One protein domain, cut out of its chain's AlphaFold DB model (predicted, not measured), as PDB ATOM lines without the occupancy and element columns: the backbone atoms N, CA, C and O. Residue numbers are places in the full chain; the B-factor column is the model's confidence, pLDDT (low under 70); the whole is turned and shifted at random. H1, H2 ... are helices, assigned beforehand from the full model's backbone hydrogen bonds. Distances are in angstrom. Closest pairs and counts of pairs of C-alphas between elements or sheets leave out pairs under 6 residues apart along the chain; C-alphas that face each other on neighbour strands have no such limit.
ATOM      1  N   LEU A 467     274.167 131.221   8.017       86.12
ATOM      2  CA  LEU A 467     274.962 130.015   8.161       86.12
ATOM      3  C   LEU A 467     274.409 128.925   7.234       86.12
ATOM      4  O   LEU A 467     273.220 128.603   7.277       86.12
ATOM      5  N   ASP A 468     275.285 128.362   6.408       83.00
ATOM      6  CA  ASP A 468     274.996 127.205   5.567       83.00
ATOM      7  C   ASP A 468     275.776 126.009   6.110       83.00
ATOM      8  O   ASP A 468     276.997 126.064   6.252       83.00
ATOM      9  N   SER A 469     275.059 124.963   6.509       87.25
ATOM     10  CA  SER A 469     275.655 123.755   7.070       87.25
ATOM     11  C   SER A 469     274.664 122.592   6.995       87.25
ATOM     12  O   SER A 469     273.450 122.811   7.106       87.25
ATOM     13  N   PRO A 470     275.144 121.337   6.898       90.56
ATOM     14  CA  PRO A 470     274.268 120.169   6.942       90.56
ATOM     15  C   PRO A 470     273.400 120.109   8.207       90.56
ATOM     16  O   PRO A 470     272.284 119.609   8.156       90.56
ATOM     17  N   VAL A 471     273.853 120.669   9.339       93.75
ATOM     18  CA  VAL A 471     273.062 120.732  10.585       93.75
ATOM     19  C   VAL A 471     271.792 121.561  10.387       93.75
ATOM     20  O   VAL A 471     270.718 121.177  10.855       93.75
ATOM     21  N   ILE A 472     271.903 122.681   9.669       93.19
ATOM     22  CA  ILE A 472     270.782 123.575   9.363       93.19
ATOM     23  C   ILE A 472     269.785 122.869   8.439       93.19
ATOM     24  O   ILE A 472     268.581 122.899   8.704       93.19
ATOM     25  N   GLU A 473     270.269 122.184   7.400       92.19
ATOM     26  CA  GLU A 473     269.409 121.402   6.505       92.19
ATOM     27  C   GLU A 473     268.744 120.223   7.222       92.19
ATOM     28  O   GLU A 473     267.540 120.005   7.085       92.19
ATOM     29  N   ASN A 474     269.469 119.514   8.083       95.75
ATOM     30  CA  ASN A 474     268.919 118.404   8.856       95.75
ATOM     31  C   ASN A 474     267.839 118.858   9.834       95.75
ATOM     32  O   ASN A 474     266.814 118.187   9.969       95.75
ATOM     33  N   TYR A 475     268.024 120.020  10.467       96.88
ATOM     34  CA  TYR A 475     266.996 120.628  11.304       96.88
ATOM     35  C   TYR A 475     265.751 120.997  10.487       96.88
ATOM     36  O   TYR A 475     264.632 120.708  10.921       96.88
ATOM     37  N   LYS A 476     265.917 121.573   9.284       94.69
ATOM     38  CA  LYS A 476     264.796 121.860   8.370       94.69
ATOM     39  C   LYS A 476     264.051 120.585   7.986       94.69
ATOM     40  O   LYS A 476     262.829 120.571   8.100       94.69
ATOM     41  N   ILE A 477     264.767 119.524   7.601       96.00
ATOM     42  CA  ILE A 477     264.177 118.231   7.226       96.00
ATOM     43  C   ILE A 477     263.403 117.632   8.402       96.00
ATOM     44  O   ILE A 477     262.249 117.247   8.239       96.00
ATOM     45  N   LEU A 478     263.991 117.592   9.602       97.19
ATOM     46  CA  LEU A 478     263.304 117.079  10.791       97.19
ATOM     47  C   LEU A 478     262.059 117.906  11.152       97.19
ATOM     48  O   LEU A 478     261.104 117.365  11.706       97.19
ATOM     49  N   SER A 479     262.058 119.200  10.820       95.50
ATOM     50  CA  SER A 479     260.946 120.130  11.050       95.50
ATOM     51  C   SER A 479     259.809 120.026  10.021       95.50
ATOM     52  O   SER A 479     258.814 120.744  10.160       95.50
ATOM     53  N   ILE A 480     259.936 119.187   8.984       94.06
ATOM     54  CA  ILE A 480     258.855 118.927   8.021       94.06
ATOM     55  C   ILE A 480     257.746 118.119   8.711       94.06
ATOM     56  O   ILE A 480     258.005 117.198   9.494       94.06
ATOM     57  N   GLU A 481     256.491 118.457   8.409       92.31
ATOM     58  CA  GLU A 481     255.331 117.727   8.916       92.31
ATOM     59  C   GLU A 481     255.413 116.238   8.530       92.31
ATOM     60  O   GLU A 481     255.731 115.882   7.400       92.31
ATOM     61  N   GLY A 482     255.179 115.346   9.495       93.00
ATOM     62  CA  GLY A 482     255.268 113.897   9.298       93.00
ATOM     63  C   GLY A 482     256.657 113.277   9.517       93.00
ATOM     64  O   GLY A 482     256.723 112.097   9.862       93.00
ATOM     65  N   VAL A 483     257.768 114.029   9.439       96.19
ATOM     66  CA  VAL A 483     259.117 113.448   9.645       96.19
ATOM     67  C   VAL A 483     259.318 112.988  11.083       96.19
ATOM     68  O   VAL A 483     259.763 111.863  11.301       96.19
ATOM     69  N   VAL A 484     258.926 113.797  12.073       96.62
ATOM     70  CA  VAL A 484     258.958 113.406  13.496       96.62
ATOM     71  C   VAL A 484     258.173 112.113  13.739       96.62
ATOM     72  O   VAL A 484     258.643 111.217  14.445       96.62
ATOM     73  N   ASP A 485     256.996 111.987  13.125       95.31
ATOM     74  CA  ASP A 485     256.160 110.791  13.217       95.31
ATOM     75  C   ASP A 485     256.840 109.575  12.591       95.31
ATOM     76  O   ASP A 485     256.915 108.513  13.213       95.31
ATOM     77  N   LYS A 486     257.409 109.731  11.392       95.44
ATOM     78  CA  LYS A 486     258.126 108.645  10.729       95.44
ATOM     79  C   LYS A 486     259.363 108.217  11.514       95.44
ATOM     80  O   LYS A 486     259.557 107.021  11.713       95.44
ATOM     81  N   VAL A 487     260.180 109.156  11.991       97.12
ATOM     82  CA  VAL A 487     261.359 108.864  12.823       97.12
ATOM     83  C   VAL A 487     260.939 108.126  14.094       97.12
ATOM     84  O   VAL A 487     261.554 107.120  14.442       97.12
ATOM     85  N   THR A 488     259.837 108.539  14.727       97.06
ATOM     86  CA  THR A 488     259.265 107.823  15.878       97.06
ATOM     87  C   THR A 488     258.936 106.367  15.527       97.06
ATOM     88  O   THR A 488     259.321 105.454  16.257       97.06
ATOM     89  N   GLN A 489     258.287 106.123  14.385       95.62
ATOM     90  CA  GLN A 489     257.973 104.766  13.924       95.62
ATOM     91  C   GLN A 489     259.222 103.943  13.577       95.62
ATOM     92  O   GLN A 489     259.271 102.751  13.880       95.62
ATOM     93  N   ILE A 490     260.251 104.561  12.987       95.94
ATOM     94  CA  ILE A 490     261.541 103.912  12.700       95.94
ATOM     95  C   ILE A 490     262.211 103.453  14.000       95.94
ATOM     96  O   ILE A 490     262.659 102.307  14.069       95.94
ATOM     97  N   ILE A 491     262.231 104.302  15.034       95.88
ATOM     98  CA  ILE A 491     262.793 103.962  16.349       95.88
ATOM     99  C   ILE A 491     262.046 102.767  16.951       95.88
ATOM    100  O   ILE A 491     262.679 101.776  17.316       95.88
ATOM    101  N   ILE A 492     260.710 102.814  17.003       95.19
ATOM    102  CA  ILE A 492     259.906 101.722  17.573       95.19
ATOM    103  C   ILE A 492     260.131 100.418  16.799       95.19
ATOM    104  O   ILE A 492     260.375  99.370  17.403       95.19
ATOM    105  N   LYS A 493     260.116 100.473  15.461       94.56
ATOM    106  CA  LYS A 493     260.376  99.309  14.607       94.56
ATOM    107  C   LYS A 493     261.760  98.722  14.894       94.56
ATOM    108  O   LYS A 493     261.876  97.514  15.087       94.56
ATOM    109  N   ALA A 494     262.797  99.555  14.996       94.00
ATOM    110  CA  ALA A 494     264.147  99.106  15.332       94.00
ATOM    111  C   ALA A 494     264.220  98.454  16.723       94.00
ATOM    112  O   ALA A 494     264.869  97.416  16.870       94.00
ATOM    113  N   MET A 495     263.521  99.005  17.721       92.44
ATOM    114  CA  MET A 495     263.446  98.438  19.071       92.44
ATOM    115  C   MET A 495     262.803  97.047  19.078       92.44
ATOM    116  O   MET A 495     263.397  96.099  19.593       92.44
ATOM    117  N   VAL A 496     261.626  96.905  18.461       93.12
ATOM    118  CA  VAL A 496     260.876  95.640  18.414       93.12
ATOM    119  C   VAL A 496     261.661  94.566  17.664       93.12
ATOM    120  O   VAL A 496     261.839  93.458  18.173       93.12
ATOM    121  N   LYS A 497     262.185  94.890  16.474       92.81
ATOM    122  CA  LYS A 497     262.899  93.919  15.633       92.81
ATOM    123  C   LYS A 497     264.163  93.358  16.286       92.81
ATOM    124  O   LYS A 497     264.533  92.209  16.038       92.81
ATOM    125  N   ASN A 498     264.810  94.159  17.128       89.94
ATOM    126  CA  ASN A 498     266.087  93.824  17.751       89.94
ATOM    127  C   ASN A 498     265.981  93.531  19.255       89.94
ATOM    128  O   ASN A 498     267.013  93.369  19.897       89.94
ATOM    129  N   LYS A 499     264.762  93.454  19.818       87.81
ATOM    130  CA  LYS A 499     264.509  93.256  21.262       87.81
ATOM    131  C   LYS A 499     265.288  94.233  22.144       87.81
ATOM    132  O   LYS A 499     265.805  93.873  23.201       87.81
ATOM    133  N   ARG A 500     265.408  95.472  21.680       84.75
ATOM    134  CA  ARG A 500     266.216  96.486  22.345       84.75
ATOM    135  C   ARG A 500     265.365  97.344  23.268       84.75
ATOM    136  O   ARG A 500     264.344  97.880  22.847       84.75
ATOM    137  N   ILE A 501     265.854  97.534  24.489       82.88
ATOM    138  CA  ILE A 501     265.366  98.554  25.419       82.88
ATOM    139  C   ILE A 501     266.106  99.862  25.117       82.88
ATOM    140  O   ILE A 501     267.320  99.849  24.914       82.88
ATOM    141  N   LEU A 502     265.372 100.973  25.059       84.62
ATOM    142  CA  LEU A 502     265.918 102.300  24.784       84.62
ATOM    143  C   LEU A 502     265.717 103.196  26.008       84.62
ATOM    144  O   LEU A 502     264.579 103.444  26.408       84.62
ATOM    145  N   GLY A 503     266.820 103.674  26.582       83.31
ATOM    146  CA  GLY A 503     266.806 104.660  27.662       83.31
ATOM    147  C   GLY A 503     266.692 106.093  27.140       83.31
ATOM    148  O   GLY A 503     266.949 106.369  25.966       83.31
ATOM    149  N   THR A 504     266.352 107.034  28.023       84.00
ATOM    150  CA  THR A 504     266.204 108.451  27.650       84.00
ATOM    151  C   THR A 504     267.518 109.061  27.161       84.00
ATOM    152  O   THR A 504     267.512 109.767  26.159       84.00
ATOM    153  N   ARG A 505     268.645 108.769  27.825       82.00
ATOM    154  CA  ARG A 505     269.965 109.306  27.445       82.00
ATOM    155  C   ARG A 505     270.361 108.897  26.029       82.00
ATOM    156  O   ARG A 505     270.720 109.751  25.228       82.00
ATOM    157  N   GLU A 506     270.209 107.613  25.709       87.81
ATOM    158  CA  GLU A 506     270.484 107.110  24.363       87.81
ATOM    159  C   GLU A 506     269.546 107.750  23.324       87.81
ATOM    160  O   GLU A 506     269.982 108.085  22.228       87.81
ATOM    161  N   LEU A 507     268.268 107.967  23.659       91.69
ATOM    162  CA  LEU A 507     267.338 108.651  22.758       91.69
ATOM    163  C   LEU A 507     267.752 110.108  22.488       91.69
ATOM    164  O   LEU A 507     267.687 110.545  21.343       91.69
ATOM    165  N   LEU A 508     268.175 110.863  23.507       91.25
ATOM    166  CA  LEU A 508     268.658 112.238  23.318       91.25
ATOM    167  C   LEU A 508     269.927 112.263  22.457       91.25
ATOM    168  O   LEU A 508     270.012 113.057  21.520       91.25
ATOM    169  N   ASN A 509     270.853 111.334  22.701       92.19
ATOM    170  CA  ASN A 509     272.044 111.187  21.878       92.19
ATOM    171  C   ASN A 509     271.682 110.821  20.431       92.19
ATOM    172  O   ASN A 509     272.173 111.447  19.503       92.19
ATOM    173  N   PHE A 510     270.735 109.905  20.216       94.44
ATOM    174  CA  PHE A 510     270.226 109.595  18.879       94.44
ATOM    175  C   PHE A 510     269.670 110.834  18.165       94.44
ATOM    176  O   PHE A 510     269.934 111.024  16.982       94.44
ATOM    177  N   ILE A 511     268.919 111.693  18.863       95.50
ATOM    178  CA  ILE A 511     268.393 112.944  18.294       95.50
ATOM    179  C   ILE A 511     269.537 113.873  17.870       95.50
ATOM    180  O   ILE A 511     269.477 114.454  16.787       95.50
ATOM    181  N   TYR A 512     270.587 113.989  18.688       94.81
ATOM    182  CA  TYR A 512     271.804 114.709  18.313       94.81
ATOM    183  C   TYR A 512     272.438 114.111  17.053       94.81
ATOM    184  O   TYR A 512     272.661 114.821  16.075       94.81
ATOM    185  N   GLU A 513     272.663 112.798  17.036       93.50
ATOM    186  CA  GLU A 513     273.299 112.104  15.917       93.50
ATOM    187  C   GLU A 513     272.454 112.087  14.635       93.50
ATOM    188  O   GLU A 513     273.003 111.921  13.547       93.50
ATOM    189  N   LEU A 514     271.137 112.265  14.746       94.38
ATOM    190  CA  LEU A 514     270.214 112.377  13.619       94.38
ATOM    191  C   LEU A 514     270.378 113.705  12.865       94.38
ATOM    192  O   LEU A 514     270.124 113.758  11.662       94.38
ATOM    193  N   ILE A 515     270.779 114.766  13.571       95.31
ATOM    194  CA  ILE A 515     270.873 116.127  13.026       95.31
ATOM    195  C   ILE A 515     272.330 116.521  12.763       95.31
ATOM    196  O   ILE A 515     272.618 117.195  11.775       95.31
ATOM    197  N   VAL A 516     273.257 116.106  13.629       93.25
ATOM    198  CA  VAL A 516     274.650 116.560  13.623       93.25
ATOM    199  C   VAL A 516     275.565 115.503  12.994       93.25
ATOM    200  O   VAL A 516     275.687 114.408  13.558       93.25
ATOM    201  N   PRO A 517     276.218 115.788  11.849       90.12
ATOM    202  CA  PRO A 517     277.175 114.875  11.217       90.12
ATOM    203  C   PRO A 517     278.381 114.577  12.114       90.12
ATOM    204  O   PRO A 517     278.764 115.403  12.937       90.12
ATOM    205  N   ALA A 518     279.010 113.412  11.928       85.06
ATOM    206  CA  ALA A 518     280.202 113.033  12.694       85.06
ATOM    207  C   ALA A 518     281.402 113.962  12.415       85.06
ATOM    208  O   ALA A 518     282.085 114.380  13.344       85.06
ATOM    209  N   ASN A 519     281.605 114.343  11.151       79.88
ATOM    210  CA  ASN A 519     282.756 115.137  10.714       79.88
ATOM    211  C   ASN A 519     282.390 116.611  10.516       79.88
ATOM    212  O   ASN A 519     282.583 117.165   9.439       79.88
ATOM    213  N   ILE A 520     281.807 117.254  11.531       76.88
ATOM    214  CA  ILE A 520     281.275 118.615  11.366       76.88
ATOM    215  C   ILE A 520     282.323 119.649  10.908       76.88
ATOM    216  O   ILE A 520     281.966 120.601  10.223       76.88
ATOM    217  N   ASP A 521     283.601 119.426  11.226       66.50
ATOM    218  CA  ASP A 521     284.718 120.315  10.870       66.50
ATOM    219  C   ASP A 521     285.132 120.238   9.393       66.50
ATOM    220  O   ASP A 521     285.863 121.098   8.914       66.50
ATOM    221  N   GLU A 522     284.690 119.218   8.654       63.12
ATOM    222  CA  GLU A 522     285.090 119.010   7.255       63.12
ATOM    223  C   GLU A 522     284.178 119.751   6.254       63.12
ATOM    224  O   GLU A 522     284.500 119.824   5.066       63.12
ATOM    225  N   PHE A 523     283.058 120.330   6.712       64.56
ATOM    226  CA  PHE A 523     281.990 120.896   5.867       64.56
ATOM    227  C   PHE A 523     282.158 122.377   5.491       64.56
ATOM    228  O   PHE A 523     281.175 123.087   5.282       64.56
ATOM    229  N   ASP A 524     283.397 122.839   5.341       59.91
ATOM    230  CA  ASP A 524     283.690 124.150   4.757       59.91
ATOM    231  C   ASP A 524     283.481 124.153   3.225       59.91
ATOM    232  O   ASP A 524     283.146 123.138   2.607       59.91
ATOM    233  N   ILE A 525     283.743 125.297   2.574       51.97
ATOM    234  CA  ILE A 525     283.656 125.527   1.109       51.97
ATOM    235  C   ILE A 525     284.426 124.467   0.279       51.97
ATOM    236  O   ILE A 525     284.213 124.331  -0.925       51.97
ATOM    237  N   THR A 526     285.337 123.713   0.901       49.12
ATOM    238  CA  THR A 526     286.130 122.638   0.287       49.12
ATOM    239  C   THR A 526     285.470 121.256   0.297       49.12
ATOM    240  O   THR A 526     286.012 120.346  -0.330       49.12
ATOM    241  N   SER A 527     284.346 121.077   0.995       62.69
ATOM    242  CA  SER A 527     283.630 119.797   1.058       62.69
ATOM    243  C   SER A 527     283.088 119.393  -0.313       62.69
ATOM    244  O   SER A 527     282.593 120.219  -1.087       62.69
ATOM    245  N   SER A 528     283.210 118.109  -0.666       73.88
ATOM    246  CA  SER A 528     282.649 117.639  -1.931       73.88
ATOM    247  C   SER A 528     281.125 117.548  -1.826       73.88
ATOM    248  O   SER A 528     280.572 117.270  -0.762       73.88
ATOM    249  N   SER A 529     280.417 117.701  -2.950       75.75
ATOM    250  CA  SER A 529     278.960 117.491  -2.986       75.75
ATOM    251  C   SER A 529     278.555 116.089  -2.512       75.75
ATOM    252  O   SER A 529     277.422 115.888  -2.097       75.75
ATOM    253  N   ILE A 530     279.467 115.115  -2.573       79.12
ATOM    254  CA  ILE A 530     279.232 113.757  -2.074       79.12
ATOM    255  C   ILE A 530     279.252 113.745  -0.544       79.12
ATOM    256  O   ILE A 530     278.334 113.187   0.054       79.12
ATOM    257  N   ASP A 531     280.244 114.391   0.072       82.81
ATOM    258  CA  ASP A 531     280.365 114.459   1.532       82.81
ATOM    259  C   ASP A 531     279.149 115.170   2.127       82.81
ATOM    260  O   ASP A 531     278.541 114.680   3.078       82.81
ATOM    261  N   TYR A 532     278.728 116.282   1.510       85.81
ATOM    262  CA  TYR A 532     277.535 117.021   1.927       85.81
ATOM    263  C   TYR A 532     276.269 116.154   1.855       85.81
ATOM    264  O   TYR A 532     275.481 116.122   2.797       85.81
ATOM    265  N   ILE A 533     276.084 115.398   0.767       89.44
ATOM    266  CA  ILE A 533     274.937 114.491   0.617       89.44
ATOM    267  C   ILE A 533     274.979 113.359   1.636       89.44
ATOM    268  O   ILE A 533     273.933 112.950   2.123       89.44
ATOM    269  N   ASP A 534     276.141 112.832   2.004       89.44
ATOM    270  CA  ASP A 534     276.204 111.817   3.060       89.44
ATOM    271  C   ASP A 534     275.867 112.384   4.452       89.44
ATOM    272  O   ASP A 534     275.415 111.633   5.321       89.44
ATOM    273  N   ALA A 535     275.999 113.701   4.629       91.38
ATOM    274  CA  ALA A 535     275.735 114.439   5.862       91.38
ATOM    275  C   ALA A 535     274.291 114.942   6.030       91.38
ATOM    276  O   ALA A 535     274.005 115.638   7.006       91.38
ATOM    277  N   ILE A 536     273.370 114.597   5.122       93.44
ATOM    278  CA  ILE A 536     271.947 114.932   5.285       93.44
ATOM    279  C   ILE A 536     271.167 113.823   6.006       93.44
ATOM    280  O   ILE A 536     271.433 112.632   5.832       93.44
ATOM    281  N   LEU A 537     270.133 114.200   6.756       95.44
ATOM    282  CA  LEU A 537     269.363 113.345   7.661       95.44
ATOM    283  C   LEU A 537     268.828 112.067   6.997       95.44
ATOM    284  O   LEU A 537     269.067 110.991   7.555       95.44
ATOM    285  N   PRO A 538     268.167 112.114   5.815       95.38
ATOM    286  CA  PRO A 538     267.701 110.908   5.133       95.38
ATOM    287  C   PRO A 538     268.814 109.898   4.883       95.38
ATOM    288  O   PRO A 538     268.539 108.703   4.847       95.38
ATOM    289  N   ASN A 539     270.059 110.358   4.729       94.31
ATOM    290  CA  ASN A 539     271.207 109.498   4.516       94.31
ATOM    291  C   ASN A 539     271.879 109.058   5.810       94.31
ATOM    292  O   ASN A 539     272.136 107.863   5.973       94.31
ATOM    293  N   MET A 540     272.107 109.985   6.734       92.69
ATOM    294  CA  MET A 540     272.747 109.709   8.019       92.69
ATOM    295  C   MET A 540     272.003 108.634   8.811       92.69
ATOM    296  O   MET A 540     272.624 107.676   9.271       92.69
ATOM    297  N   ILE A 541     270.668 108.719   8.874       94.31
ATOM    298  CA  ILE A 541     269.849 107.768   9.638       94.31
ATOM    299  C   ILE A 541     270.063 106.302   9.200       94.31
ATOM    300  O   ILE A 541     269.899 105.394  10.013       94.31
ATOM    301  N   PHE A 542     270.489 106.055   7.950       92.44
ATOM    302  CA  PHE A 542     270.731 104.704   7.423       92.44
ATOM    303  C   PHE A 542     272.192 104.373   7.075       92.44
ATOM    304  O   PHE A 542     272.499 103.201   6.852       92.44
ATOM    305  N   ASN A 543     273.092 105.357   6.988       86.62
ATOM    306  CA  ASN A 543     274.501 105.138   6.627       86.62
ATOM    307  C   ASN A 543     275.421 104.971   7.845       86.62
ATOM    308  O   ASN A 543     276.483 104.359   7.728       86.62
ATOM    309  N   SER A 544     275.027 105.479   9.013       73.12
ATOM    310  CA  SER A 544     275.884 105.580  10.197       73.12
ATOM    311  C   SER A 544     276.041 104.260  10.973       73.12
ATOM    312  O   SER A 544     275.555 104.116  12.091       73.12
ATOM    313  N   LYS A 545     276.756 103.285  10.393       67.69
ATOM    314  CA  LYS A 545     277.021 101.963  11.007       67.69
ATOM    315  C   LYS A 545     277.952 101.998  12.225       67.69
ATOM    316  O   LYS A 545     277.943 101.054  13.014       67.69
ATOM    317  N   GLU A 546     278.748 103.054  12.340       68.50
ATOM    318  CA  GLU A 546     279.797 103.230  13.356       68.50
ATOM    319  C   GLU A 546     279.406 104.237  14.451       68.50
ATOM    320  O   GLU A 546     280.183 104.487  15.365       68.50
ATOM    321  N   ARG A 547     278.196 104.806  14.371       81.25
ATOM    322  CA  ARG A 547     277.658 105.739  15.372       81.25
ATOM    323  C   ARG A 547     276.906 105.008  16.482       81.25
ATOM    324  O   ARG A 547     276.964 103.777  16.568       81.25
ATOM    325  N   GLY A 548     276.200 105.765  17.324       82.38
ATOM    326  CA  GLY A 548     275.407 105.268  18.435       82.38
ATOM    327  C   GLY A 548     274.598 104.020  18.095       82.38
ATOM    328  O   GLY A 548     274.137 103.783  16.970       82.38
ATOM    329  N   ALA A 549     274.438 103.168  19.099       86.62
ATOM    330  CA  ALA A 549     273.977 101.813  18.878       86.62
ATOM    331  C   ALA A 549     272.564 101.761  18.253       86.62
ATOM    332  O   ALA A 549     272.271 100.808  17.527       86.62
ATOM    333  N   LEU A 550     271.684 102.745  18.495       90.38
ATOM    334  CA  LEU A 550     270.371 102.820  17.841       90.38
ATOM    335  C   LEU A 550     270.477 103.067  16.325       90.38
ATOM    336  O   LEU A 550     269.808 102.371  15.557       90.38
ATOM    337  N   LEU A 551     271.353 103.977  15.876       91.06
ATOM    338  CA  LEU A 551     271.605 104.213  14.446       91.06
ATOM    339  C   LEU A 551     272.154 102.966  13.759       91.06
ATOM    340  O   LEU A 551     271.708 102.612  12.667       91.06
ATOM    341  N   LYS A 552     273.050 102.234  14.430       90.00
ATOM    342  CA  LYS A 552     273.565 100.957  13.923       90.00
ATOM    343  C   LYS A 552     272.439  99.963  13.636       90.00
ATOM    344  O   LYS A 552     272.455  99.327  12.584       90.00
ATOM    345  N   LEU A 553     271.437  99.858  14.511       90.38
ATOM    346  CA  LEU A 553     270.278  98.989  14.280       90.38
ATOM    347  C   LEU A 553     269.390  99.484  13.137       90.38
ATOM    348  O   LEU A 553     268.964  98.682  12.309       90.38
ATOM    349  N   ILE A 554     269.138 100.793  13.061       93.12
ATOM    350  CA  ILE A 554     268.325 101.385  11.991       93.12
ATOM    351  C   ILE A 554     269.010 101.227  10.624       93.12
ATOM    352  O   ILE A 554     268.338 100.951   9.632       93.12
ATOM    353  N   SER A 555     270.344 101.292  10.567       90.75
ATOM    354  CA  SER A 555     271.120 101.114   9.331       90.75
ATOM    355  C   SER A 555     270.929  99.743   8.666       90.75
ATOM    356  O   SER A 555     271.082  99.614   7.451       90.75
ATOM    357  N   ILE A 556     270.570  98.715   9.444       87.06
ATOM    358  CA  ILE A 556     270.278  97.364   8.940       87.06
ATOM    359  C   ILE A 556     268.927  97.344   8.208       87.06
ATOM    360  O   ILE A 556     268.746  96.588   7.257       87.06
ATOM    361  N   GLU A 557     268.003  98.213   8.609       85.31
ATOM    362  CA  GLU A 557     266.643  98.342   8.076       85.31
ATOM    363  C   GLU A 557     266.558  99.384   6.946       85.31
ATOM    364  O   GLU A 557     265.515  99.996   6.714       85.31
ATOM    365  N   ASN A 558     267.671  99.607   6.241       90.69
ATOM    366  CA  ASN A 558     267.759 100.578   5.160       90.69
ATOM    367  C   ASN A 558     266.772 100.233   4.023       90.69
ATOM    368  O   ASN A 558     266.832  99.115   3.494       90.69
ATOM    369  N   PRO A 559     265.915 101.178   3.580       92.25
ATOM    370  CA  PRO A 559     264.933 100.927   2.523       92.25
ATOM    371  C   PRO A 559     265.562 100.498   1.187       92.25
ATOM    372  O   PRO A 559     264.902  99.836   0.391       92.25
ATOM    373  N   LEU A 560     266.845 100.798   0.952       90.88
ATOM    374  CA  LEU A 560     267.575 100.364  -0.247       90.88
ATOM    375  C   LEU A 560     267.774  98.841  -0.333       90.88
ATOM    376  O   LEU A 560     268.058  98.317  -1.406       90.88
ATOM    377  N   GLY A 561     267.654  98.120   0.788       86.19
ATOM    378  CA  GLY A 561     267.778  96.661   0.822       86.19
ATOM    379  C   GLY A 561     266.522  95.911   0.364       86.19
ATOM    380  O   GLY A 561     266.568  94.689   0.209       86.19
ATOM    381  N   LEU A 562     265.404  96.614   0.164       87.88
ATOM    382  CA  LEU A 562     264.122  96.006  -0.181       87.88
ATOM    383  C   LEU A 562     264.086  95.560  -1.644       87.88
ATOM    384  O   LEU A 562     264.599  96.221  -2.544       87.88
ATOM    385  N   ARG A 563     263.441  94.419  -1.886       85.50
ATOM    386  CA  ARG A 563     263.197  93.884  -3.228       85.50
ATOM    387  C   ARG A 563     261.711  93.974  -3.523       85.50
ATOM    388  O   ARG A 563     260.932  93.194  -2.983       85.50
ATOM    389  N   HIS A 564     261.332  94.932  -4.359       90.31
ATOM    390  CA  HIS A 564     259.944  95.162  -4.734       90.31
ATOM    391  C   HIS A 564     259.861  95.678  -6.172       90.31
ATOM    392  O   HIS A 564     260.597  96.589  -6.544       90.31
ATOM    393  N   GLU A 565     258.929  95.147  -6.967       91.44
ATOM    394  CA  GLU A 565     258.819  95.461  -8.400       91.44
ATOM    395  C   GLU A 565     258.660  96.970  -8.655       91.44
ATOM    396  O   GLU A 565     259.361  97.539  -9.490       91.44
ATOM    397  N   LYS A 566     257.791  97.646  -7.889       90.69
ATOM    398  CA  LYS A 566     257.597  99.104  -8.004       90.69
ATOM    399  C   LYS A 566     258.865  99.904  -7.657       90.69
ATOM    400  O   LYS A 566     259.092 100.953  -8.253       90.69
ATOM    401  N   LEU A 567     259.696  99.422  -6.724       92.38
ATOM    402  CA  LEU A 567     260.952 100.091  -6.361       92.38
ATOM    403  C   LEU A 567     261.972  99.968  -7.493       92.38
ATOM    404  O   LEU A 567     262.584 100.960  -7.881       92.38
ATOM    405  N   ASP A 568     262.102  98.770  -8.067       92.00
ATOM    406  CA  ASP A 568     262.975  98.526  -9.216       92.00
ATOM    407  C   ASP A 568     262.549  99.391 -10.417       92.00
ATOM    408  O   ASP A 568     263.385 100.015 -11.073       92.00
ATOM    409  N   GLN A 569     261.239  99.511 -10.666       91.81
ATOM    410  CA  GLN A 569     260.693 100.399 -11.697       91.81
ATOM    411  C   GLN A 569     261.012 101.876 -11.426       91.81
ATOM    412  O   GLN A 569     261.384 102.598 -12.357       91.81
ATOM    413  N   LEU A 570     260.909 102.338 -10.176       91.88
ATOM    414  CA  LEU A 570     261.278 103.704  -9.800       91.88
ATOM    415  C   LEU A 570     262.766 103.972 -10.046       91.88
ATOM    416  O   LEU A 570     263.104 104.979 -10.663       91.88
ATOM    417  N   ILE A 571     263.647 103.059  -9.629       92.25
ATOM    418  CA  ILE A 571     265.097 103.170  -9.848       92.25
ATOM    419  C   ILE A 571     265.410 103.275 -11.343       92.25
ATOM    420  O   ILE A 571     266.187 104.139 -11.760       92.25
ATOM    421  N   VAL A 572     264.790 102.431 -12.173       92.38
ATOM    422  CA  VAL A 572     264.944 102.500 -13.634       92.38
ATOM    423  C   VAL A 572     264.448 103.844 -14.166       92.38
ATOM    424  O   VAL A 572     265.147 104.479 -14.953       92.38
ATOM    425  N   THR A 573     263.284 104.303 -13.705       92.19
ATOM    426  CA  THR A 573     262.675 105.571 -14.131       92.19
ATOM    427  C   THR A 573     263.566 106.765 -13.791       92.19
ATOM    428  O   THR A 573     263.784 107.612 -14.652       92.19
ATOM    429  N   LEU A 574     264.140 106.808 -12.585       92.19
ATOM    430  CA  LEU A 574     265.078 107.851 -12.161       92.19
ATOM    431  C   LEU A 574     266.343 107.878 -13.033       92.19
ATOM    432  O   LEU A 574     266.816 108.954 -13.387       92.19
ATOM    433  N   ASN A 575     266.862 106.718 -13.444       88.75
ATOM    434  CA  ASN A 575     268.053 106.644 -14.299       88.75
ATOM    435  C   ASN A 575     267.814 107.134 -15.738       88.75
ATOM    436  O   ASN A 575     268.721 107.681 -16.361       88.75
ATOM    437  N   ILE A 576     266.613 106.944 -16.291       89.44
ATOM    438  CA  ILE A 576     266.283 107.366 -17.668       89.44
ATOM    439  C   ILE A 576     265.594 108.733 -17.736       89.44
ATOM    440  O   ILE A 576     265.346 109.247 -18.828       89.44
ATOM    441  N   ALA A 577     265.253 109.300 -16.581       87.94
ATOM    442  CA  ALA A 577     264.514 110.541 -16.448       87.94
ATOM    443  C   ALA A 577     265.175 111.694 -17.203       87.94
ATOM    444  O   ALA A 577     266.324 112.039 -16.940       87.94
ATOM    445  N   SER A 578     264.413 112.353 -18.078       84.75
ATOM    446  CA  SER A 578     264.820 113.629 -18.671       84.75
ATOM    447  C   SER A 578     264.271 114.839 -17.915       84.75
ATOM    448  O   SER A 578     264.629 115.950 -18.263       84.75
ATOM    449  N   ASN A 579     263.362 114.649 -16.952       88.81
ATOM    450  CA  ASN A 579     262.796 115.705 -16.112       88.81
ATOM    451  C   ASN A 579     262.573 115.142 -14.704       88.81
ATOM    452  O   ASN A 579     261.589 114.437 -14.460       88.81
ATOM    453  N   LEU A 580     263.511 115.435 -13.804       90.12
ATOM    454  CA  LEU A 580     263.489 114.930 -12.435       90.12
ATOM    455  C   LEU A 580     262.290 115.472 -11.645       90.12
ATOM    456  O   LEU A 580     261.572 114.692 -11.023       90.12
ATOM    457  N   LYS A 581     262.006 116.777 -11.747       89.69
ATOM    458  CA  LYS A 581     260.898 117.449 -11.047       89.69
ATOM    459  C   LYS A 581     259.545 116.786 -11.305       89.69
ATOM    460  O   LYS A 581     258.781 116.537 -10.378       89.69
ATOM    461  N   HIS A 582     259.266 116.434 -12.562       90.81
ATOM    462  CA  HIS A 582     258.026 115.742 -12.918       90.81
ATOM    463  C   HIS A 582     257.895 114.385 -12.215       90.81
ATOM    464  O   HIS A 582     256.797 114.012 -11.812       90.81
ATOM    465  N   ILE A 583     258.992 113.642 -12.051       92.31
ATOM    466  CA  ILE A 583     258.969 112.354 -11.345       92.31
ATOM    467  C   ILE A 583     258.781 112.574  -9.846       92.31
ATOM    468  O   ILE A 583     257.938 111.910  -9.251       92.31
ATOM    469  N   LEU A 584     259.513 113.517  -9.244       93.19
ATOM    470  CA  LEU A 584     259.397 113.818  -7.814       93.19
ATOM    471  C   LEU A 584     257.961 114.221  -7.438       93.19
ATOM    472  O   LEU A 584     257.408 113.669  -6.491       93.19
ATOM    473  N   SER A 585     257.308 115.058  -8.252       93.56
ATOM    474  CA  SER A 585     255.922 115.504  -8.020       93.56
ATOM    475  C   SER A 585     254.866 114.386  -8.021       93.56
ATOM    476  O   SER A 585     253.734 114.600  -7.596       93.56
ATOM    477  N   GLN A 586     255.203 113.178  -8.493       93.44
ATOM    478  CA  GLN A 586     254.302 112.019  -8.420       93.44
ATOM    479  C   GLN A 586     254.302 111.364  -7.035       93.44
ATOM    480  O   GLN A 586     253.347 110.665  -6.693       93.44
ATOM    481  N   TYR A 587     255.365 111.567  -6.253       94.38
ATOM    482  CA  TYR A 587     255.614 110.852  -5.000       94.38
ATOM    483  C   TYR A 587     255.724 111.772  -3.784       94.38
ATOM    484  O   TYR A 587     255.560 111.295  -2.664       94.38
ATOM    485  N   PHE A 588     255.966 113.065  -3.989       94.62
ATOM    486  CA  PHE A 588     256.187 114.053  -2.937       94.62
ATOM    487  C   PHE A 588     255.266 115.260  -3.113       94.62
ATOM    488  O   PHE A 588     254.846 115.566  -4.230       94.62
ATOM    489  N   ASP A 589     254.965 115.952  -2.013       92.19
ATOM    490  CA  ASP A 589     254.322 117.266  -2.075       92.19
ATOM    491  C   ASP A 589     255.286 118.352  -2.584       92.19
ATOM    492  O   ASP A 589     256.499 118.141  -2.682       92.19
ATOM    493  N   ASP A 590     254.738 119.522  -2.927       91.06
ATOM    494  CA  ASP A 590     255.510 120.629  -3.502       91.06
ATOM    495  C   ASP A 590     256.628 121.100  -2.555       91.06
ATOM    496  O   ASP A 590     257.761 121.294  -2.993       91.06
ATOM    497  N   SER A 591     256.351 121.206  -1.249       90.12
ATOM    498  CA  SER A 591     257.345 121.617  -0.245       90.12
ATOM    499  C   SER A 591     258.517 120.645  -0.127       90.12
ATOM    500  O   SER A 591     259.668 121.054  -0.005       90.12
ATOM    501  N   THR A 592     258.239 119.346  -0.183       91.12
ATOM    502  CA  THR A 592     259.254 118.297  -0.122       91.12
ATOM    503  C   THR A 592     260.047 118.260  -1.423       91.12
ATOM    504  O   THR A 592     261.266 118.103  -1.384       91.12
ATOM    505  N   CYS A 593     259.391 118.464  -2.573       92.19
ATOM    506  CA  CYS A 593     260.079 118.610  -3.853       92.19
ATOM    507  C   CYS A 593     261.078 119.771  -3.826       92.19
ATOM    508  O   CYS A 593     262.212 119.575  -4.245       92.19
ATOM    509  N   GLU A 594     260.696 120.941  -3.306       90.38
ATOM    510  CA  GLU A 594     261.594 122.101  -3.194       90.38
ATOM    511  C   GLU A 594     262.830 121.792  -2.335       90.38
ATOM    512  O   GLU A 594     263.951 122.109  -2.723       90.38
ATOM    513  N   ILE A 595     262.653 121.114  -1.197       90.12
ATOM    514  CA  ILE A 595     263.769 120.723  -0.320       90.12
ATOM    515  C   ILE A 595     264.698 119.730  -1.024       90.12
ATOM    516  O   ILE A 595     265.920 119.872  -0.965       90.12
ATOM    517  N   ILE A 596     264.135 118.739  -1.721       91.50
ATOM    518  CA  ILE A 596     264.919 117.779  -2.501       91.50
ATOM    519  C   ILE A 596     265.675 118.504  -3.624       91.50
ATOM    520  O   ILE A 596     266.858 118.245  -3.811       91.50
ATOM    521  N   GLU A 597     265.039 119.425  -4.350       89.12
ATOM    522  CA  GLU A 597     265.676 120.201  -5.426       89.12
ATOM    523  C   GLU A 597     266.887 120.997  -4.916       89.12
ATOM    524  O   GLU A 597     267.964 120.895  -5.509       89.12
ATOM    525  N   VAL A 598     266.753 121.675  -3.770       87.12
ATOM    526  CA  VAL A 598     267.853 122.413  -3.125       87.12
ATOM    527  C   VAL A 598     269.013 121.482  -2.763       87.12
ATOM    528  O   VAL A 598     270.160 121.764  -3.106       87.12
ATOM    529  N   ILE A 599     268.726 120.341  -2.128       87.94
ATOM    530  CA  ILE A 599     269.743 119.350  -1.732       87.94
ATOM    531  C   ILE A 599     270.476 118.777  -2.953       87.94
ATOM    532  O   ILE A 599     271.682 118.541  -2.912       87.94
ATOM    533  N   LEU A 600     269.753 118.539  -4.049       87.50
ATOM    534  CA  LEU A 600     270.309 117.983  -5.283       87.50
ATOM    535  C   LEU A 600     270.973 119.044  -6.182       87.50
ATOM    536  O   LEU A 600     271.520 118.685  -7.225       87.50
ATOM    537  N   GLY A 601     270.943 120.326  -5.805       83.50
ATOM    538  CA  GLY A 601     271.568 121.419  -6.551       83.50
ATOM    539  C   GLY A 601     270.828 121.820  -7.833       83.50
ATOM    540  O   GLY A 601     271.478 122.134  -8.830       83.50
ATOM    541  N   ASP A 602     269.490 121.784  -7.829       78.50
ATOM    542  CA  ASP A 602     268.612 122.230  -8.928       78.50
ATOM    543  C   ASP A 602     268.883 121.562 -10.294       78.50
ATOM    544  O   ASP A 602     268.745 122.162 -11.367       78.50
ATOM    545  N   ILE A 603     269.270 120.286 -10.281       84.62
ATOM    546  CA  ILE A 603     269.532 119.526 -11.508       84.62
ATOM    547  C   ILE A 603     268.244 119.181 -12.274       84.62
ATOM    548  O   ILE A 603     267.232 118.766 -11.708       84.62
ATOM    549  N   TYR A 604     268.291 119.282 -13.605       83.75
ATOM    550  CA  TYR A 604     267.155 118.916 -14.463       83.75
ATOM    551  C   TYR A 604     267.053 117.396 -14.679       83.75
ATOM    552  O   TYR A 604     265.952 116.833 -14.717       83.75
ATOM    553  N   SER A 605     268.205 116.730 -14.808       87.69
ATOM    554  CA  SER A 605     268.338 115.298 -15.075       87.69
ATOM    555  C   SER A 605     269.485 114.692 -14.265       87.69
ATOM    556  O   SER A 605     270.578 115.248 -14.172       87.69
ATOM    557  N   LEU A 606     269.266 113.486 -13.736       87.12
ATOM    558  CA  LEU A 606     270.292 112.710 -13.031       87.12
ATOM    559  C   LEU A 606     271.421 112.221 -13.955       87.12
ATOM    560  O   LEU A 606     272.461 111.778 -13.475       87.12
ATOM    561  N   ASN A 607     271.236 112.297 -15.276       85.38
ATOM    562  CA  ASN A 607     272.276 111.965 -16.253       85.38
ATOM    563  C   ASN A 607     273.301 113.089 -16.462       85.38
ATOM    564  O   ASN A 607     274.310 112.858 -17.125       85.38
ATOM    565  N   ASP A 608     273.063 114.273 -15.892       85.75
ATOM    566  CA  ASP A 608     273.958 115.427 -16.028       85.75
ATOM    567  C   ASP A 608     275.108 115.408 -15.001       85.75
ATOM    568  O   ASP A 608     276.029 116.220 -15.077       85.75
ATOM    569  N   VAL A 609     275.078 114.469 -14.047       87.75
ATOM    570  CA  VAL A 609     276.068 114.335 -12.968       87.75
ATOM    571  C   VAL A 609     276.924 113.073 -13.109       87.75
ATOM    572  O   VAL A 609     276.638 112.178 -13.904       87.75
ATOM    573  N   SER A 610     278.010 112.994 -12.331       88.56
ATOM    574  CA  SER A 610     278.880 111.813 -12.313       88.56
ATOM    575  C   SER A 610     278.123 110.563 -11.857       88.56
ATOM    576  O   SER A 610     277.174 110.645 -11.079       88.56
ATOM    577  N   GLU A 611     278.563 109.381 -12.295       87.44
ATOM    578  CA  GLU A 611     277.922 108.113 -11.922       87.44
ATOM    579  C   GLU A 611     277.870 107.897 -10.400       87.44
ATOM    580  O   GLU A 611     276.846 107.457  -9.877       87.44
ATOM    581  N   ALA A 612     278.939 108.269  -9.689       87.69
ATOM    582  CA  ALA A 612     278.999 108.181  -8.232       87.69
ATOM    583  C   ALA A 612     277.968 109.102  -7.555       87.69
ATOM    584  O   ALA A 612     277.248 108.663  -6.659       87.69
ATOM    585  N   LEU A 613     277.854 110.356  -8.008       88.31
ATOM    586  CA  LEU A 613     276.899 111.317  -7.450       88.31
ATOM    587  C   LEU A 613     275.452 110.948  -7.810       88.31
ATOM    588  O   LEU A 613     274.567 111.018  -6.962       88.31
ATOM    589  N   ARG A 614     275.223 110.456  -9.033       91.25
ATOM    590  CA  ARG A 614     273.924 109.936  -9.480       91.25
ATOM    591  C   ARG A 614     273.407 108.838  -8.556       91.25
ATOM    592  O   ARG A 614     272.243 108.882  -8.167       91.25
ATOM    593  N   GLN A 615     274.251 107.867  -8.199       91.38
ATOM    594  CA  GLN A 615     273.848 106.794  -7.288       91.38
ATOM    595  C   GLN A 615     273.445 107.351  -5.918       91.38
ATOM    596  O   GLN A 615     272.390 106.991  -5.405       91.38
ATOM    597  N   LYS A 616     274.224 108.287  -5.362       91.38
ATOM    598  CA  LYS A 616     273.908 108.944  -4.084       91.38
ATOM    599  C   LYS A 616     272.586 109.710  -4.132       91.38
ATOM    600  O   LYS A 616     271.808 109.644  -3.182       91.38
ATOM    601  N   TYR A 617     272.295 110.395  -5.234       93.75
ATOM    602  CA  TYR A 617     271.020 111.082  -5.428       93.75
ATOM    603  C   TYR A 617     269.840 110.112  -5.501       93.75
ATOM    604  O   TYR A 617     268.831 110.340  -4.840       93.75
ATOM    605  N   ILE A 618     269.970 108.996  -6.226       94.12
ATOM    606  CA  ILE A 618     268.933 107.952  -6.261       94.12
ATOM    607  C   ILE A 618     268.701 107.379  -4.860       94.12
ATOM    608  O   ILE A 618     267.556 107.297  -4.416       94.12
ATOM    609  N   ASP A 619     269.776 107.039  -4.146       94.56
ATOM    610  CA  ASP A 619     269.706 106.517  -2.782       94.56
ATOM    611  C   ASP A 619     268.973 107.496  -1.851       94.56
ATOM    612  O   ASP A 619     268.082 107.105  -1.092       94.56
ATOM    613  N   THR A 620     269.306 108.784  -1.963       95.50
ATOM    614  CA  THR A 620     268.688 109.882  -1.209       95.50
ATOM    615  C   THR A 620     267.197 110.006  -1.518       95.50
ATOM    616  O   THR A 620     266.388 110.078  -0.595       95.50
ATOM    617  N   ILE A 621     266.806 109.970  -2.797       95.69
ATOM    618  CA  ILE A 621     265.400 110.056  -3.224       95.69
ATOM    619  C   ILE A 621     264.589 108.876  -2.678       95.69
ATOM    620  O   ILE A 621     263.474 109.074  -2.204       95.69
ATOM    621  N   ILE A 622     265.132 107.655  -2.691       95.75
ATOM    622  CA  ILE A 622     264.442 106.478  -2.135       95.75
ATOM    623  C   ILE A 622     264.271 106.610  -0.618       95.75
ATOM    624  O   ILE A 622     263.229 106.244  -0.074       95.75
ATOM    625  N   ARG A 623     265.264 107.160   0.086       95.62
ATOM    626  CA  ARG A 623     265.171 107.413   1.532       95.62
ATOM    627  C   ARG A 623     264.158 108.510   1.844       95.62
ATOM    628  O   ARG A 623     263.363 108.339   2.764       95.62
ATOM    629  N   PHE A 624     264.092 109.570   1.041       96.00
ATOM    630  CA  PHE A 624     262.992 110.534   1.111       96.00
ATOM    631  C   PHE A 624     261.646 109.869   0.836       96.00
ATOM    632  O   PHE A 624     260.707 110.106   1.585       96.00
ATOM    633  N   ALA A 625     261.538 108.996  -0.168       95.69
ATOM    634  CA  ALA A 625     260.300 108.272  -0.459       95.69
ATOM    635  C   ALA A 625     259.855 107.415   0.728       95.69
ATOM    636  O   ALA A 625     258.673 107.374   1.048       95.69
ATOM    637  N   TYR A 626     260.798 106.788   1.429       95.69
ATOM    638  CA  TYR A 626     260.504 106.076   2.664       95.69
ATOM    639  C   TYR A 626     259.993 107.015   3.763       95.69
ATOM    640  O   TYR A 626     259.030 106.674   4.454       95.69
ATOM    641  N   ILE A 627     260.609 108.191   3.931       95.38
ATOM    642  CA  ILE A 627     260.307 109.096   5.047       95.38
ATOM    643  C   ILE A 627     259.044 109.940   4.814       95.38
ATOM    644  O   ILE A 627     258.206 110.028   5.706       95.38
ATOM    645  N   LEU A 628     258.917 110.530   3.626       95.06
ATOM    646  CA  LEU A 628     257.949 111.570   3.248       95.06
ATOM    647  C   LEU A 628     257.148 111.245   1.981       95.06
ATOM    648  O   LEU A 628     256.335 112.056   1.544       95.06
ATOM    649  N   GLY A 629     257.375 110.090   1.354       93.81
ATOM    650  CA  GLY A 629     256.615 109.710   0.169       93.81
ATOM    651  C   GLY A 629     255.116 109.609   0.460       93.81
ATOM    652  O   GLY A 629     254.718 109.235   1.565       93.81
ATOM    653  N   ASN A 630     254.291 109.917  -0.536       93.00
ATOM    654  CA  ASN A 630     252.837 109.788  -0.465       93.00
ATOM    655  C   ASN A 630     252.372 108.315  -0.424       93.00
ATOM    656  O   ASN A 630     253.158 107.378  -0.576       93.00
TER     657      ASN A 630
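This is residues 467 to 630 of the 816 residues of a protein of Clostridium sp. CAG:221 (UniProt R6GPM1). A rounded body of mostly crossed helices has a short helix, H5, near its middle, with H1, H3, H4, H6 and the longest helix, H10, packed round it and H2, H7, H8 and H9 farther out. H1, H2, H3 and H6 lie on one side, H4 packs on the first part of H10, and H7, H8 and H9 lie toward the other side, where H7 and H9 come near H10. The printed part has 164 residues with ten named helices, H1 to H10 in order along the chain, and no named strand; its class is all helix. The whole is compact, with a radius of gyration of the C-alphas of 15.8 A, and the C-alphas span 47 by 40 by 27 A.

The longest helix is H10, residues 611 to 628, 25.3 A from its first C-alpha at (277.922, 108.113, -11.922) to its last at (257.949, 111.570, 3.248). H5 is residues 537 to 543, with C-alpha 537 at (269.363, 113.345, 7.661), and H4 is residues 529 to 534. H6 is residues 549 to 556. H1 is residues 470 to 478, beginning at C-alpha 470 at (274.268, 120.169, 6.942). H2 is residues 483 to 497, 20.8 A long, and H3 is residues 504 to 515, 17.2 A long. H7 is residues 565 to 576, 16.8 A long, H8 is residues 580 to 584, and H9 is residues 590 to 599, 14.4 A long.

H10 touches H5 with residues 620 to 627 alone; their closest C-alphas, those of Pro 538 and Arg 623, are 5.6 A apart, and the lines stand at a steep tilt of 69.7 degrees, only just short of about perpendicular, opposite ways. H5 is the hub, touching five helices. It touches H6 at 84 degrees, about perpendicular, with the closest C-alphas, Phe 542 and Ser 555, 4.1 A apart. Residues 514 to 515 of H3 touch H5, the closest C-alphas being those of Leu 514 and Leu 537 at 6.1 A. H1 and H5 only just touch, with 3 pairs of C-alphas within 8 A, the closest those of Asn 474 and Leu 537 at 5.2 A. H4 and H5 touch only at the corner by their link, and only just, with 3 pairs; the closest C-alphas, those of Asp 534 and Met 540, are 6.4 A apart. H4 touches H10 at a steep tilt of 38 degrees, the same way, with the C-alphas of Ile 530 and Leu 613 closest at 6.3 A. H2 touches H10 with residues 483 to 487 alone, about perpendicular at 89 degrees, with Lys 486 and Ile 627 closest at 6.1 A between C-alphas. H7 is close to H10 but not clearly touching, with the C-alphas of Leu 574 and Ile 618 closest at 7.0 A. H9 is likewise close to H10 but not clearly touching, Thr 592 and Leu 628 being closest at 7.6 A between C-alphas. H8 and H9 only just touch, with 3 pairs of C-alphas within 8 A, the closest those of Leu 584 and Cys 593 at 6.3 A. Among the pairs that are apart are H2 and H7, and H3 and H9. Every O i to N i+4 pair is within hydrogen-bond range in H1, H2, H3, H4, H7, H8, H9 and H10; in H5 it is 2 of 3 and in H6 3 of 4.

The two C-alphas farthest apart, those of Gly 503 and Ser 578, are 47.2 A apart. The printed part has no cut. The links from H3 to H4 and from H9 to H10 are long, with 13 and 11 residues. Residues 561 to 566, of which 565 to 566 belong to H7, stand free. The mean pLDDT of the printed part is 88.8, and residues 521 to 527 and 545 to 546 are under 70.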